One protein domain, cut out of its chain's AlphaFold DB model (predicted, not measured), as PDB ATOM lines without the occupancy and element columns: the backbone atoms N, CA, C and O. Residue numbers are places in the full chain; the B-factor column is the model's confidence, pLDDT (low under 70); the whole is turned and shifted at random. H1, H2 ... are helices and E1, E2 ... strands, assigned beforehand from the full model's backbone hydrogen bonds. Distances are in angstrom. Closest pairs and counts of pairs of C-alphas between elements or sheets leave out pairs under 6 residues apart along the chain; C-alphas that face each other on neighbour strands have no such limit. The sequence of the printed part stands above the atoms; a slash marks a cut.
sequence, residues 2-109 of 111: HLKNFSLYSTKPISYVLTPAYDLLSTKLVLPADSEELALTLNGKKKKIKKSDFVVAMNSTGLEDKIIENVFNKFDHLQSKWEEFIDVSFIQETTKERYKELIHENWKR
ATOM      1  N   HIS A   2     304.227 342.696 129.787       89.31
ATOM      2  CA  HIS A   2     303.667 341.482 129.176       89.31
ATOM      3  C   HIS A   2     302.900 341.811 127.881       89.31
ATOM      4  O   HIS A   2     302.720 342.981 127.557       89.31
ATOM      5  N   LEU A   3     302.369 340.806 127.173       91.75
ATOM      6  CA  LEU A   3     301.713 340.995 125.867       91.75
ATOM      7  C   LEU A   3     300.571 342.027 125.858       91.75
ATOM      8  O   LEU A   3     300.431 342.751 124.882       91.75
ATOM      9  N   LYS A   4     299.806 342.178 126.950       92.88
ATOM     10  CA  LYS A   4     298.736 343.198 127.028       92.88
ATOM     11  C   LYS A   4     299.253 344.651 127.085       92.88
ATOM     12  O   LYS A   4     298.460 345.581 126.976       92.88
ATOM     13  N   ASN A   5     300.562 344.863 127.262       94.12
ATOM     14  CA  ASN A   5     301.187 346.192 127.229       94.12
ATOM     15  C   ASN A   5     301.589 346.633 125.811       94.12
ATOM     16  O   ASN A   5     302.184 347.696 125.652       94.12
ATOM     17  N   PHE A   6     301.294 345.825 124.793       95.50
ATOM     18  CA  PHE A   6     301.504 346.170 123.395       95.50
ATOM     19  C   PHE A   6     300.149 346.232 122.701       95.50
ATOM     20  O   PHE A   6     299.352 345.301 122.805       95.50
ATOM     21  N   SER A   7     299.900 347.328 121.988       95.88
ATOM     22  CA  SER A   7     298.663 347.533 121.240       95.88
ATOM     23  C   SER A   7     298.954 347.891 119.789       95.88
ATOM     24  O   SER A   7     299.972 348.509 119.462       95.88
ATOM     25  N   LEU A   8     298.026 347.503 118.917       96.38
ATOM     26  CA  LEU A   8     298.006 347.879 117.512       96.38
ATOM     27  C   LEU A   8     296.833 348.825 117.262       96.38
ATOM     28  O   LEU A   8     295.704 348.549 117.664       96.38
ATOM     29  N   TYR A   9     297.103 349.928 116.575       95.81
ATOM     30  CA  TYR A   9     296.106 350.892 116.142       95.81
ATOM     31  C   TYR A   9     295.802 350.708 114.655       95.81
ATOM     32  O   TYR A   9     296.704 350.749 113.815       95.81
ATOM     33  N   SER A  10     294.525 350.502 114.329       96.69
ATOM     34  CA  SER A  10     294.056 350.363 112.951       96.69
ATOM     35  C   SER A  10     293.866 351.744 112.330       96.69
ATOM     36  O   SER A  10     292.920 352.453 112.661       96.69
ATOM     37  N   THR A  11     294.744 352.118 111.404       93.88
ATOM     38  CA  THR A  11     294.670 353.419 110.710       93.88
ATOM     39  C   THR A  11     293.692 353.390 109.536       93.88
ATOM     40  O   THR A  11     293.074 354.400 109.212       93.88
ATOM     41  N   LYS A  12     293.553 352.222 108.897       95.69
ATOM     42  CA  LYS A  12     292.632 351.892 107.795       95.69
ATOM     43  C   LYS A  12     292.294 350.395 107.883       95.69
ATOM     44  O   LYS A  12     293.016 349.682 108.582       95.69
ATOM     45  N   PRO A  13     291.263 349.884 107.184       93.88
ATOM     46  CA  PRO A  13     291.029 348.443 107.118       93.88
ATOM     47  C   PRO A  13     292.312 347.686 106.738       93.88
ATOM     48  O   PRO A  13     292.972 348.053 105.768       93.88
ATOM     49  N   ILE A  14     292.669 346.659 107.519       91.75
ATOM     50  CA  ILE A  14     293.843 345.782 107.304       91.75
ATOM     51  C   ILE A  14     295.208 346.495 107.516       91.75
ATOM     52  O   ILE A  14     296.262 345.887 107.364       91.75
ATOM     53  N   SER A  15     295.226 347.763 107.941       95.88
ATOM     54  CA  SER A  15     296.453 348.540 108.176       95.88
ATOM     55  C   SER A  15     296.628 348.875 109.653       95.88
ATOM     56  O   SER A  15     295.882 349.688 110.207       95.88
ATOM     57  N   TYR A  16     297.658 348.298 110.271       96.81
ATOM     58  CA  TYR A  16     297.947 348.442 111.696       96.81
ATOM     59  C   TYR A  16     299.309 349.086 111.938       96.81
ATOM     60  O   TYR A  16     300.278 348.802 111.239       96.81
ATOM     61  N   VAL A  17     299.385 349.919 112.971       97.12
ATOM     62  CA  VAL A  17     300.635 350.488 113.491       97.12
ATOM     63  C   VAL A  17     300.744 350.216 114.985       97.12
ATOM     64  O   VAL A  17     299.727 350.073 115.660       97.12
ATOM     65  N   LEU A  18     301.962 350.153 115.521       97.06
ATOM     66  CA  LEU A  18     302.153 350.102 116.971       97.06
ATOM     67  C   LEU A  18     301.682 351.412 117.606       97.06
ATOM     68  O   LEU A  18     301.967 352.499 117.098       97.06
ATOM     69  N   THR A  19     300.979 351.311 118.731       96.69
ATOM     70  CA  THR A  19     300.709 352.479 119.577       96.69
ATOM     71  C   THR A  19     302.000 352.943 120.260       96.69
ATOM     72  O   THR A  19     302.930 352.144 120.414       96.69
ATOM     73  N   PRO A  20     302.069 354.197 120.748       96.38
ATOM     74  CA  PRO A  20     303.106 354.592 121.694       96.38
ATOM     75  C   PRO A  20     303.193 353.612 122.870       96.38
ATOM     76  O   PRO A  20     302.191 352.999 123.248       96.38
ATOM     77  N   ALA A  21     304.385 353.467 123.446       94.81
ATOM     78  CA  ALA A  21     304.568 352.655 124.642       94.81
ATOM     79  C   ALA A  21     303.804 353.265 125.828       94.81
ATOM     80  O   ALA A  21     303.790 354.483 126.010       94.81
ATOM     81  N   TYR A  22     303.182 352.414 126.636       94.81
ATOM     82  CA  TYR A  22     302.425 352.788 127.829       94.81
ATOM     83  C   TYR A  22     302.704 351.792 128.956       94.81
ATOM     84  O   TYR A  22     303.302 350.742 128.723       94.81
ATOM     85  N   ASP A  23     302.272 352.125 130.175       92.06
ATOM     86  CA  ASP A  23     302.493 351.297 131.371       92.06
ATOM     87  C   ASP A  23     303.989 350.984 131.606       92.06
ATOM     88  O   ASP A  23     304.414 349.849 131.840       92.06
ATOM     89  N   LEU A  24     304.815 352.028 131.468       91.12
ATOM     90  CA  LEU A  24     306.252 351.986 131.712       91.12
ATOM     91  C   LEU A  24     306.522 352.289 133.187       91.12
ATOM     92  O   LEU A  24     306.543 353.449 133.598       91.12
ATOM     93  N   LEU A  25     306.745 351.242 133.977       87.88
ATOM     94  CA  LEU A  25     307.084 351.350 135.393       87.88
ATOM     95  C   LEU A  25     308.382 350.602 135.696       87.88
ATOM     96  O   LEU A  25     308.547 349.439 135.325       87.88
ATOM     97  N   SER A  26     309.283 351.248 136.436       88.62
ATOM     98  CA  SER A  26     310.464 350.592 137.001       88.62
ATOM     99  C   SER A  26     310.066 349.799 138.251       88.62
ATOM    100  O   SER A  26     310.264 350.234 139.386       88.62
ATOM    101  N   THR A  27     309.450 348.630 138.047       87.25
ATOM    102  CA  THR A  27     308.917 347.782 139.131       87.25
ATOM    103  C   THR A  27     309.983 347.396 140.151       87.25
ATOM    104  O   THR A  27     309.687 347.335 141.336       87.25
ATOM    105  N   LYS A  28     311.245 347.236 139.733       87.56
ATOM    106  CA  LYS A  28     312.372 346.907 140.621       87.56
ATOM    107  C   LYS A  28     312.621 347.954 141.720       87.56
ATOM    108  O   LYS A  28     313.136 347.605 142.781       87.56
ATOM    109  N   LEU A  29     312.254 349.221 141.496       87.88
ATOM    110  CA  LEU A  29     312.387 350.269 142.518       87.88
ATOM    111  C   LEU A  29     311.347 350.129 143.634       87.88
ATOM    112  O   LEU A  29     311.653 350.418 144.789       87.88
ATOM    113  N   VAL A  30     310.144 349.665 143.291       84.94
ATOM    114  CA  VAL A  30     308.987 349.596 144.198       84.94
ATOM    115  C   VAL A  30     308.736 348.192 144.758       84.94
ATOM    116  O   VAL A  30     308.188 348.053 145.846       84.94
ATOM    117  N   LEU A  31     309.171 347.150 144.050       87.12
ATOM    118  CA  LEU A  31     308.988 345.738 144.390       87.12
ATOM    119  C   LEU A  31     310.342 345.007 144.374       87.12
ATOM    120  O   LEU A  31     310.595 344.189 143.494       87.12
ATOM    121  N   PRO A  32     311.236 345.264 145.347       78.75
ATOM    122  CA  PRO A  32     312.584 344.687 145.363       78.75
ATOM    123  C   PRO A  32     312.618 343.161 145.552       78.75
ATOM    124  O   PRO A  32     313.642 342.540 145.281       78.75
ATOM    125  N   ALA A  33     311.522 342.559 146.025       84.62
ATOM    126  CA  ALA A  33     311.380 341.107 146.117       84.62
ATOM    127  C   ALA A  33     311.157 340.448 144.743       84.62
ATOM    128  O   ALA A  33     311.434 339.257 144.584       84.62
ATOM    129  N   ASP A  34     310.676 341.209 143.751       82.19
ATOM    130  CA  ASP A  34     310.592 340.720 142.384       82.19
ATOM    131  C   ASP A  34     311.995 340.674 141.781       82.19
ATOM    132  O   ASP A  34     312.716 341.668 141.679       82.19
ATOM    133  N   SER A  35     312.390 339.465 141.410       80.19
ATOM    134  CA  SER A  35     313.700 339.197 140.836       80.19
ATOM    135  C   SER A  35     313.638 338.985 139.327       80.19
ATOM    136  O   SER A  35     314.690 338.751 138.729       80.19
ATOM    137  N   GLU A  36     312.453 338.996 138.697       82.62
ATOM    138  CA  GLU A  36     312.334 338.978 137.234       82.62
ATOM    139  C   GLU A  36     312.721 340.346 136.647       82.62
ATOM    140  O   GLU A  36     312.193 341.384 137.028       82.62
ATOM    141  N   GLU A  37     313.664 340.349 135.698       86.56
ATOM    142  CA  GLU A  37     314.053 341.566 134.969       86.56
ATOM    143  C   GLU A  37     313.120 341.809 133.773       86.56
ATOM    144  O   GLU A  37     312.866 342.952 133.401       86.56
ATOM    145  N   LEU A  38     312.597 340.733 133.168       90.69
ATOM    146  CA  LEU A  38     311.692 340.774 132.021       90.69
ATOM    147  C   LEU A  38     310.504 339.828 132.219       90.69
ATOM    148  O   LEU A  38     310.672 338.682 132.632       90.69
ATOM    149  N   ALA A  39     309.310 340.275 131.823       89.88
ATOM    150  CA  ALA A  39     308.115 339.428 131.842       89.88
ATOM    151  C   ALA A  39     308.045 338.472 130.635       89.88
ATOM    152  O   ALA A  39     307.533 337.358 130.758       89.88
ATOM    153  N   LEU A  40     308.578 338.886 129.480       91.69
ATOM    154  CA  LEU A  40     308.759 338.046 128.293       91.69
ATOM    155  C   LEU A  40     310.219 337.599 128.204       91.69
ATOM    156  O   LEU A  40     311.124 338.350 128.561       91.69
ATOM    157  N   THR A  41     310.456 336.378 127.735       92.94
ATOM    158  CA  THR A  41     311.816 335.850 127.601       92.94
ATOM    159  C   THR A  41     312.568 336.544 126.469       92.94
ATOM    160  O   THR A  41     312.065 336.609 125.349       92.94
ATOM    161  N   LEU A  42     313.804 336.956 126.729       94.38
ATOM    162  CA  LEU A  42     314.772 337.381 125.723       94.38
ATOM    163  C   LEU A  42     315.854 336.306 125.626       94.38
ATOM    164  O   LEU A  42     316.502 336.007 126.630       94.38
ATOM    165  N   ASN A  43     316.025 335.693 124.451       95.25
ATOM    166  CA  ASN A  43     316.959 334.575 124.272       95.25
ATOM    167  C   ASN A  43     316.750 333.456 125.328       95.25
ATOM    168  O   ASN A  43     317.689 332.987 125.969       95.25
ATOM    169  N   GLY A  44     315.483 333.114 125.607       93.88
ATOM    170  CA  GLY A  44     315.101 332.120 126.622       93.88
ATOM    171  C   GLY A  44     315.310 332.545 128.085       93.88
ATOM    172  O   GLY A  44     315.070 331.748 128.988       93.88
ATOM    173  N   LYS A  45     315.734 333.787 128.353       94.00
ATOM    174  CA  LYS A  45     316.049 334.289 129.699       94.00
ATOM    175  C   LYS A  45     315.101 335.401 130.136       94.00
ATOM    176  O   LYS A  45     314.623 336.187 129.326       94.00
ATOM    177  N   LYS A  46     314.887 335.503 131.450       92.88
ATOM    178  CA  LYS A  46     314.143 336.598 132.106       92.88
ATOM    179  C   LYS A  46     314.961 337.385 133.137       92.88
ATOM    180  O   LYS A  46     314.455 338.321 133.746       92.88
ATOM    181  N   LYS A  47     316.198 336.958 133.399       91.56
ATOM    182  CA  LYS A  47     317.092 337.499 134.434       91.56
ATOM    183  C   LYS A  47     318.528 337.437 133.943       91.56
ATOM    184  O   LYS A  47     318.839 336.604 133.088       91.56
ATOM    185  N   LYS A  48     319.412 338.243 134.544       90.56
ATOM    186  CA  LYS A  48     320.844 338.296 134.202       90.56
ATOM    187  C   LYS A  48     321.069 338.561 132.707       90.56
ATOM    188  O   LYS A  48     322.004 338.023 132.118       90.56
ATOM    189  N   ILE A  49     320.204 339.381 132.113       93.62
ATOM    190  CA  ILE A  49     320.268 339.770 130.705       93.62
ATOM    191  C   ILE A  49     321.556 340.552 130.420       93.62
ATOM    192  O   ILE A  49     321.942 341.435 131.195       93.62
ATOM    193  N   LYS A  50     322.221 340.218 129.313       94.50
ATOM    194  CA  LYS A  50     323.423 340.899 128.810       94.50
ATOM    195  C   LYS A  50     323.213 341.376 127.375       94.50
ATOM    196  O   LYS A  50     322.303 340.909 126.692       94.50
ATOM    197  N   LYS A  51     324.111 342.231 126.880       94.25
ATOM    198  CA  LYS A  51     324.124 342.689 125.476       94.25
ATOM    199  C   LYS A  51     324.006 341.543 124.465       94.25
ATOM    200  O   LYS A  51     323.211 341.617 123.537       94.25
ATOM    201  N   SER A  52     324.744 340.453 124.681       95.38
ATOM    202  CA  SER A  52     324.724 339.279 123.799       95.38
ATOM    203  C   SER A  52     323.335 338.650 123.655       95.38
ATOM    204  O   SER A  52     323.011 338.141 122.590       95.38
ATOM    205  N   ASP A  53     322.501 338.697 124.700       96.38
ATOM    206  CA  ASP A  53     321.141 338.150 124.645       96.38
ATOM    207  C   ASP A  53     320.238 338.984 123.724       96.38
ATOM    208  O   ASP A  53     319.417 338.426 122.999       96.38
ATOM    209  N   PHE A  54     320.431 340.309 123.697       95.06
ATOM    210  CA  PHE A  54     319.757 341.195 122.745       95.06
ATOM    211  C   PHE A  54     320.236 340.955 121.315       95.06
ATOM    212  O   PHE A  54     319.403 340.833 120.423       95.06
ATOM    213  N   VAL A  55     321.553 340.845 121.099       96.12
ATOM    214  CA  VAL A  55     322.125 340.598 119.763       96.12
ATOM    215  C   VAL A  55     321.589 339.291 119.179       96.12
ATOM    216  O   VAL A  55     321.094 339.287 118.057       96.12
ATOM    217  N   VAL A  56     321.592 338.198 119.954       97.06
ATOM    218  CA  VAL A  56     321.044 336.904 119.509       97.06
ATOM    219  C   VAL A  56     319.553 337.013 119.183       97.06
ATOM    220  O   VAL A  56     319.120 336.534 118.135       97.06
ATOM    221  N   ALA A  57     318.766 337.669 120.040       96.00
ATOM    222  CA  ALA A  57     317.336 337.842 119.801       96.00
ATOM    223  C   ALA A  57     317.056 338.670 118.534       96.00
ATOM    224  O   ALA A  57     316.237 338.267 117.714       96.00
ATOM    225  N   MET A  58     317.760 339.786 118.330       95.69
ATOM    226  CA  MET A  58     317.600 340.637 117.146       95.69
ATOM    227  C   MET A  58     318.042 339.922 115.861       95.69
ATOM    228  O   MET A  58     317.302 339.936 114.876       95.69
ATOM    229  N   ASN A  59     319.170 339.208 115.892       96.81
ATOM    230  CA  ASN A  59     319.624 338.397 114.759       96.81
ATOM    231  C   ASN A  59     318.610 337.298 114.412       96.81
ATOM    232  O   ASN A  59     318.321 337.075 113.239       96.81
ATOM    233  N   SER A  60     317.973 336.671 115.411       95.75
ATOM    234  CA  SER A  60     316.931 335.657 115.171       95.75
ATOM    235  C   SER A  60     315.677 336.202 114.470       95.75
ATOM    236  O   SER A  60     314.938 335.434 113.861       95.75
ATOM    237  N   THR A  61     315.452 337.522 114.512       94.19
ATOM    238  CA  THR A  61     314.364 338.188 113.771       94.19
ATOM    239  C   THR A  61     314.747 338.606 112.347       94.19
ATOM    240  O   THR A  61     313.916 339.173 111.642       94.19
ATOM    241  N   GLY A  62     315.981 338.324 111.911       96.00
ATOM    242  CA  GLY A  62     316.481 338.665 110.577       96.00
ATOM    243  C   GLY A  62     317.022 340.091 110.446       96.00
ATOM    244  O   GLY A  62     317.147 340.586 109.329       96.00
ATOM    245  N   LEU A  63     317.324 340.767 111.560       96.38
ATOM    246  CA  LEU A  63     318.002 342.064 111.524       96.38
ATOM    247  C   LEU A  63     319.487 341.875 111.205       96.38
ATOM    248  O   LEU A  63     320.122 340.972 111.735       96.38
ATOM    249  N   GLU A  64     320.038 342.751 110.368       96.94
ATOM    250  CA  GLU A  64     321.468 342.765 110.053       96.94
ATOM    251  C   GLU A  64     322.290 343.361 111.203       96.94
ATOM    252  O   GLU A  64     321.854 344.315 111.859       96.94
ATOM    253  N   ASP A  65     323.529 342.888 111.378       95.81
ATOM    254  CA  ASP A  65     324.440 343.350 112.438       95.81
ATOM    255  C   ASP A  65     324.606 344.879 112.449       95.81
ATOM    256  O   ASP A  65     324.600 345.501 113.511       95.81
ATOM    257  N   LYS A  66     324.646 345.516 111.271       96.69
ATOM    258  CA  LYS A  66     324.728 346.980 111.144       96.69
ATOM    259  C   LYS A  66     323.501 347.696 111.721       96.69
ATOM    260  O   LYS A  66     323.621 348.783 112.285       96.69
ATOM    261  N   ILE A  67     322.304 347.123 111.573       96.00
ATOM    262  CA  ILE A  67     321.075 347.689 112.151       96.00
ATOM    263  C   ILE A  67     321.117 347.545 113.671       96.00
ATOM    264  O   ILE A  67     320.804 348.502 114.379       96.00
ATOM    265  N   ILE A  68     321.541 346.382 114.165       95.44
ATOM    266  CA  ILE A  68     321.676 346.105 115.598       95.44
ATOM    267  C   ILE A  68     322.679 347.070 116.237       95.44
ATOM    268  O   ILE A  68     322.364 347.707 117.242       95.44
ATOM    269  N   GLU A  69     323.849 347.247 115.624       94.44
ATOM    270  CA  GLU A  69     324.869 348.199 116.067       94.44
ATOM    271  C   GLU A  69     324.310 349.627 116.130       94.44
ATOM    272  O   GLU A  69     324.417 350.296 117.156       94.44
ATOM    273  N   ASN A  70     323.604 350.068 115.082       94.25
ATOM    274  CA  ASN A  70     322.960 351.382 115.059       94.25
ATOM    275  C   ASN A  70     321.907 351.559 116.162       94.25
ATOM    276  O   ASN A  70     321.723 352.674 116.654       94.25
ATOM    277  N   VAL A  71     321.189 350.497 116.546       92.56
ATOM    278  CA  VAL A  71     320.255 350.548 117.677       92.56
ATOM    279  C   VAL A  71     321.021 350.802 118.972       92.56
ATOM    280  O   VAL A  71     320.647 351.724 119.689       92.56
ATOM    281  N   PHE A  72     322.100 350.068 119.250       91.88
ATOM    282  CA  PHE A  72     322.908 350.280 120.459       91.88
ATOM    283  C   PHE A  72     323.582 351.656 120.490       91.88
ATOM    284  O   PHE A  72     323.509 352.333 121.512       91.88
ATOM    285  N   ASN A  73     324.132 352.122 119.367       90.88
ATOM    286  CA  ASN A  73     324.786 353.432 119.281       90.88
ATOM    287  C   ASN A  73     323.823 354.589 119.596       90.88
ATOM    288  O   ASN A  73     324.229 355.609 120.148       90.88
ATOM    289  N   LYS A  74     322.520 354.440 119.307       89.06
ATOM    290  CA  LYS A  74     321.511 355.434 119.714       89.06
ATOM    291  C   LYS A  74     321.378 355.548 121.228       89.06
ATOM    292  O   LYS A  74     320.993 356.615 121.699       89.06
ATOM    293  N   PHE A  75     321.660 354.481 121.974       85.88
ATOM    294  CA  PHE A  75     321.597 354.509 123.428       85.88
ATOM    295  C   PHE A  75     322.809 355.211 124.037       85.88
ATOM    296  O   PHE A  75     322.608 355.912 125.017       85.88
ATOM    297  N   ASP A  76     324.008 355.162 123.452       81.88
ATOM    298  CA  ASP A  76     325.242 355.692 124.070       81.88
ATOM    299  C   ASP A  76     325.140 357.120 124.647       81.88
ATOM    300  O   ASP A  76     325.800 357.436 125.636       81.88
ATOM    301  N   HIS A  77     324.272 357.969 124.089       79.25
ATOM    302  CA  HIS A  77     324.062 359.354 124.528       79.25
ATOM    303  C   HIS A  77     322.776 359.594 125.345       79.25
ATOM    304  O   HIS A  77     322.465 360.737 125.678       79.25
ATOM    305  N   LEU A  78     321.984 358.558 125.635       87.94
ATOM    306  CA  LEU A  78     320.696 358.689 126.330       87.94
ATOM    307  C   LEU A  78     320.816 358.632 127.850       87.94
ATOM    308  O   LEU A  78     319.932 359.159 128.522       87.94
ATOM    309  N   GLN A  79     321.885 358.038 128.391       87.12
ATOM    310  CA  GLN A  79     322.043 357.891 129.839       87.12
ATOM    311  C   GLN A  79     321.984 359.251 130.555       87.12
ATOM    312  O   GLN A  79     321.202 359.406 131.489       87.12
ATOM    313  N   SER A  80     322.733 360.251 130.076       89.69
ATOM    314  CA  SER A  80     322.736 361.592 130.678       89.69
ATOM    315  C   SER A  80     321.356 362.247 130.624       89.69
ATOM    316  O   SER A  80     320.896 362.801 131.616       89.69
ATOM    317  N   LYS A  81     320.640 362.102 129.501       93.44
ATOM    318  CA  LYS A  81     319.274 362.623 129.363       93.44
ATOM    319  C   LYS A  81     318.318 361.977 130.361       93.44
ATOM    320  O   LYS A  81     317.470 362.664 130.917       93.44
ATOM    321  N   TRP A  82     318.416 360.667 130.589       93.56
ATOM    322  CA  TRP A  82     317.578 359.999 131.586       93.56
ATOM    323  C   TRP A  82     317.856 360.506 132.999       93.56
ATOM    324  O   TRP A  82     316.909 360.720 133.750       93.56
ATOM    325  N   GLU A  83     319.122 360.739 133.346       93.62
ATOM    326  CA  GLU A  83     319.495 361.320 134.637       93.62
ATOM    327  C   GLU A  83     318.924 362.739 134.801       93.62
ATOM    328  O   GLU A  83     318.301 363.012 135.826       93.62
ATOM    329  N   GLU A  84     319.009 363.585 133.767       95.50
ATOM    330  CA  GLU A  84     318.385 364.918 133.743       95.50
ATOM    331  C   GLU A  84     316.862 364.849 133.961       95.50
ATOM    332  O   GLU A  84     316.309 365.601 134.764       95.50
ATOM    333  N   PHE A  85     316.170 363.916 133.289       95.50
ATOM    334  CA  PHE A  85     314.727 363.712 133.471       95.50
ATOM    335  C   PHE A  85     314.368 363.248 134.887       95.50
ATOM    336  O   PHE A  85     313.337 363.656 135.423       95.50
ATOM    337  N   ILE A  86     315.195 362.394 135.493       95.62
ATOM    338  CA  ILE A  86     314.996 361.935 136.871       95.62
ATOM    339  C   ILE A  86     315.151 363.108 137.844       95.62
ATOM    340  O   ILE A  86     314.332 363.245 138.757       95.62
ATOM    341  N   ASP A  87     316.129 363.985 137.625       96.75
ATOM    342  CA  ASP A  87     316.404 365.121 138.510       96.75
ATOM    343  C   ASP A  87     315.259 366.123 138.573       96.75
ATOM    344  O   ASP A  87     314.873 366.549 139.666       96.75
ATOM    345  N   VAL A  88     314.652 366.430 137.427       97.56
ATOM    346  CA  VAL A  88     313.505 367.350 137.351       97.56
ATOM    347  C   VAL A  88     312.169 366.691 137.712       97.56
ATOM    348  O   VAL A  88     311.136 367.359 137.720       97.56
ATOM    349  N   SER A  89     312.158 365.386 138.000       96.25
ATOM    350  CA  SER A  89     310.936 364.667 138.363       96.25
ATOM    351  C   SER A  89     310.493 364.935 139.807       96.25
ATOM    352  O   SER A  89     311.266 365.362 140.667       96.25
ATOM    353  N   PHE A  90     309.226 364.625 140.089       96.19
ATOM    354  CA  PHE A  90     308.591 364.832 141.396       96.19
ATOM    355  C   PHE A  90     308.767 363.662 142.380       96.19
ATOM    356  O   PHE A  90     308.116 363.641 143.424       96.19
ATOM    357  N   ILE A  91     309.589 362.657 142.059       93.38
ATOM    358  CA  ILE A  91     309.827 361.528 142.974       93.38
ATOM    359  C   ILE A  91     310.770 361.947 144.112       93.38
ATOM    360  O   ILE A  91     311.518 362.913 143.988       93.38
ATOM    361  N   GLN A  92     310.730 361.231 145.237       95.62
ATOM    362  CA  GLN A  92     311.576 361.531 146.397       95.62
ATOM    363  C   GLN A  92     313.065 361.412 146.052       95.62
ATOM    364  O   GLN A  92     313.447 360.529 145.287       95.62
ATOM    365  N   GLU A  93     313.905 362.246 146.666       96.31
ATOM    366  CA  GLU A  93     315.338 362.327 146.346       96.31
ATOM    367  C   GLU A  93     316.055 360.976 146.493       96.31
ATOM    368  O   GLU A  93     316.718 360.511 145.573       96.31
ATOM    369  N   THR A  94     315.777 360.251 147.578       94.94
ATOM    370  CA  THR A  94     316.289 358.887 147.803       94.94
ATOM    371  C   THR A  94     315.876 357.902 146.703       94.94
ATOM    372  O   THR A  94     316.603 356.965 146.372       94.94
ATOM    373  N   THR A  95     314.696 358.097 146.108       93.94
ATOM    374  CA  THR A  95     314.219 357.275 144.988       93.94
ATOM    375  C   THR A  95     314.902 357.675 143.683       93.94
ATOM    376  O   THR A  95     315.186 356.790 142.877       93.94
ATOM    377  N   LYS A  96     315.205 358.965 143.473       96.31
ATOM    378  CA  LYS A  96     315.991 359.433 142.319       96.31
ATOM    379  C   LYS A  96     317.379 358.804 142.315       96.31
ATOM    380  O   LYS A  96     317.766 358.225 141.302       96.31
ATOM    381  N   GLU A  97     318.080 358.849 143.449       96.19
ATOM    382  CA  GLU A  97     319.405 358.238 143.622       96.19
ATOM    383  C   GLU A  97     319.377 356.751 143.249       96.19
ATOM    384  O   GLU A  97     320.092 356.318 142.344       96.19
ATOM    385  N   ARG A  98     318.444 355.991 143.834       94.81
ATOM    386  CA  ARG A  98     318.277 354.561 143.538       94.81
ATOM    387  C   ARG A  98     317.917 354.283 142.074       94.81
ATOM    388  O   ARG A  98     318.315 353.257 141.517       94.81
ATOM    389  N   TYR A  99     317.149 355.166 141.434       95.31
ATOM    390  CA  TYR A  99     316.838 355.055 140.008       95.31
ATOM    391  C   TYR A  99     318.115 355.207 139.172       95.31
ATOM    392  O   TYR A  99     318.400 354.359 138.323       95.31
ATOM    393  N   LYS A 100     318.913 356.246 139.434       95.56
ATOM    394  CA  LYS A 100     320.178 356.485 138.725       95.56
ATOM    395  C   LYS A 100     321.160 355.329 138.904       95.56
ATOM    396  O   LYS A 100     321.735 354.867 137.920       95.56
ATOM    397  N   GLU A 101     321.285 354.797 140.121       94.69
ATOM    398  CA  GLU A 101     322.080 353.595 140.399       94.69
ATOM    399  C   GLU A 101     321.633 352.411 139.536       94.69
ATOM    400  O   GLU A 101     322.454 351.787 138.861       94.69
ATOM    401  N   LEU A 102     320.323 352.149 139.478       92.62
ATOM    402  CA  LEU A 102     319.766 351.068 138.669       92.62
ATOM    403  C   LEU A 102     320.070 351.243 137.173       92.62
ATOM    404  O   LEU A 102     320.402 350.267 136.493       92.62
ATOM    405  N   ILE A 103     319.956 352.467 136.650       92.56
ATOM    406  CA  ILE A 103     320.324 352.774 135.262       92.56
ATOM    407  C   ILE A 103     321.806 352.476 135.043       92.56
ATOM    408  O   ILE A 103     322.140 351.781 134.087       92.56
ATOM    409  N   HIS A 104     322.681 352.932 135.938       93.06
ATOM    410  CA  HIS A 104     324.124 352.762 135.811       93.06
ATOM    411  C   HIS A 104     324.568 351.291 135.875       93.06
ATOM    412  O   HIS A 104     325.399 350.849 135.076       93.06
ATOM    413  N   GLU A 105     323.992 350.502 136.788       91.56
ATOM    414  CA  GLU A 105     324.219 349.055 136.875       91.56
ATOM    415  C   GLU A 105     323.819 348.339 135.584       91.56
ATOM    416  O   GLU A 105     324.577 347.524 135.050       91.56
ATOM    417  N   ASN A 106     322.629 348.651 135.064       90.25
ATOM    418  CA  ASN A 106     322.139 348.066 133.823       90.25
ATOM    419  C   ASN A 106     322.990 348.511 132.631       90.25
ATOM    420  O   ASN A 106     323.316 347.677 131.789       90.25
ATOM    421  N   TRP A 107     323.418 349.776 132.601       90.12
ATOM    422  CA  TRP A 107     324.288 350.326 131.563       90.12
ATOM    423  C   TRP A 107     325.586 349.538 131.433       90.12
ATOM    424  O   TRP A 107     325.928 349.065 130.352       90.12
ATOM    425  N   LYS A 108     326.270 349.303 132.560       89.81
ATOM    426  CA  LYS A 108     327.508 348.510 132.614       89.81
ATOM    427  C   LYS A 108     327.339 347.084 132.085       89.81
ATOM    428  O   LYS A 108     328.312 346.496 131.629       89.81
ATOM    429  N   ARG A 109     326.134 346.510 132.171       87.75
ATOM    430  CA  ARG A 109     325.838 345.142 131.708       87.75
ATOM    431  C   ARG A 109     325.539 345.049 130.212       87.75
ATOM    432  O   ARG A 109     325.663 343.961 129.647       87.75
TER     433      ARG A 109
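This is residues 2 to 109 of the 111 residues of the protein "Toxin HipA" of Bacteroides fragilis (UniProt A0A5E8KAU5). Two helical hairpins, H2 with H3 and H4 with H5, and a strand hairpin, E1 with E2, stand as a loose, open frame round a hollow middle. H4 and H5 lie side by side, and the long link of residues 31 to 50 runs from the small helix H1 to H2. Among the 108 printed residues are two named strands, then five named helices; the sheet E1 - E2 is antiparallel and the class is mostly helix. The whole is loose, with a radius of gyration of the C-alphas of 16.5 A and spans of 47 by 32 by 29 A.

Find C-alpha 8 at (298.006, 347.879, 117.512); E1 runs from there to residue 12, 11.8 A, and E2 takes residues 15 to 18, 10.6 A. Read on to H1, residues 27 to 30, 5.4 A, then H2, residues 51 to 60, 14.4 A. H3, residues 65 to 75, is 15.9 A long and H4, residues 78 to 87, 14.4 A. H5, residues 93 to 109, runs 24.9 A and ends at C-alpha 109, (325.838, 345.142, 131.708).

In the hairpin E1 and E2, look for N 9 and O 17, 2.8 A apart, within hydrogen-bond range. E1 is apart from the five helices. H1 and H5 only just touch, with 3 pairs of C-alphas within 8 A, the closest Leu 29 and Tyr 99 at 7.0 A. H2 and H3, a helical hairpin, only just touch, with 3 such pairs, the closest Val 55 and Ile 68 at 6.9 A; their tilt is steep, 43 degrees, opposite ways. H3 and H4 meet only through their link. H4 and H5, a helical hairpin, touch, H5 with residues 96 to 103 alone, at a shallow tilt of 11 degrees, opposite ways; their closest C-alphas, Ile 86 and Lys 96, are 6.1 A apart. Every O i to N i+4 pair is within hydrogen-bond range in H2, H4 and H5, and 6 of 7 in H3; H1 is too short for such a pair.

The two C-alphas farthest apart, Pro 13 and Thr 94, are 49.0 A apart. The printed part has no cut, its long link is H1 to H2, and no printed residue is under 70 in pLDDT.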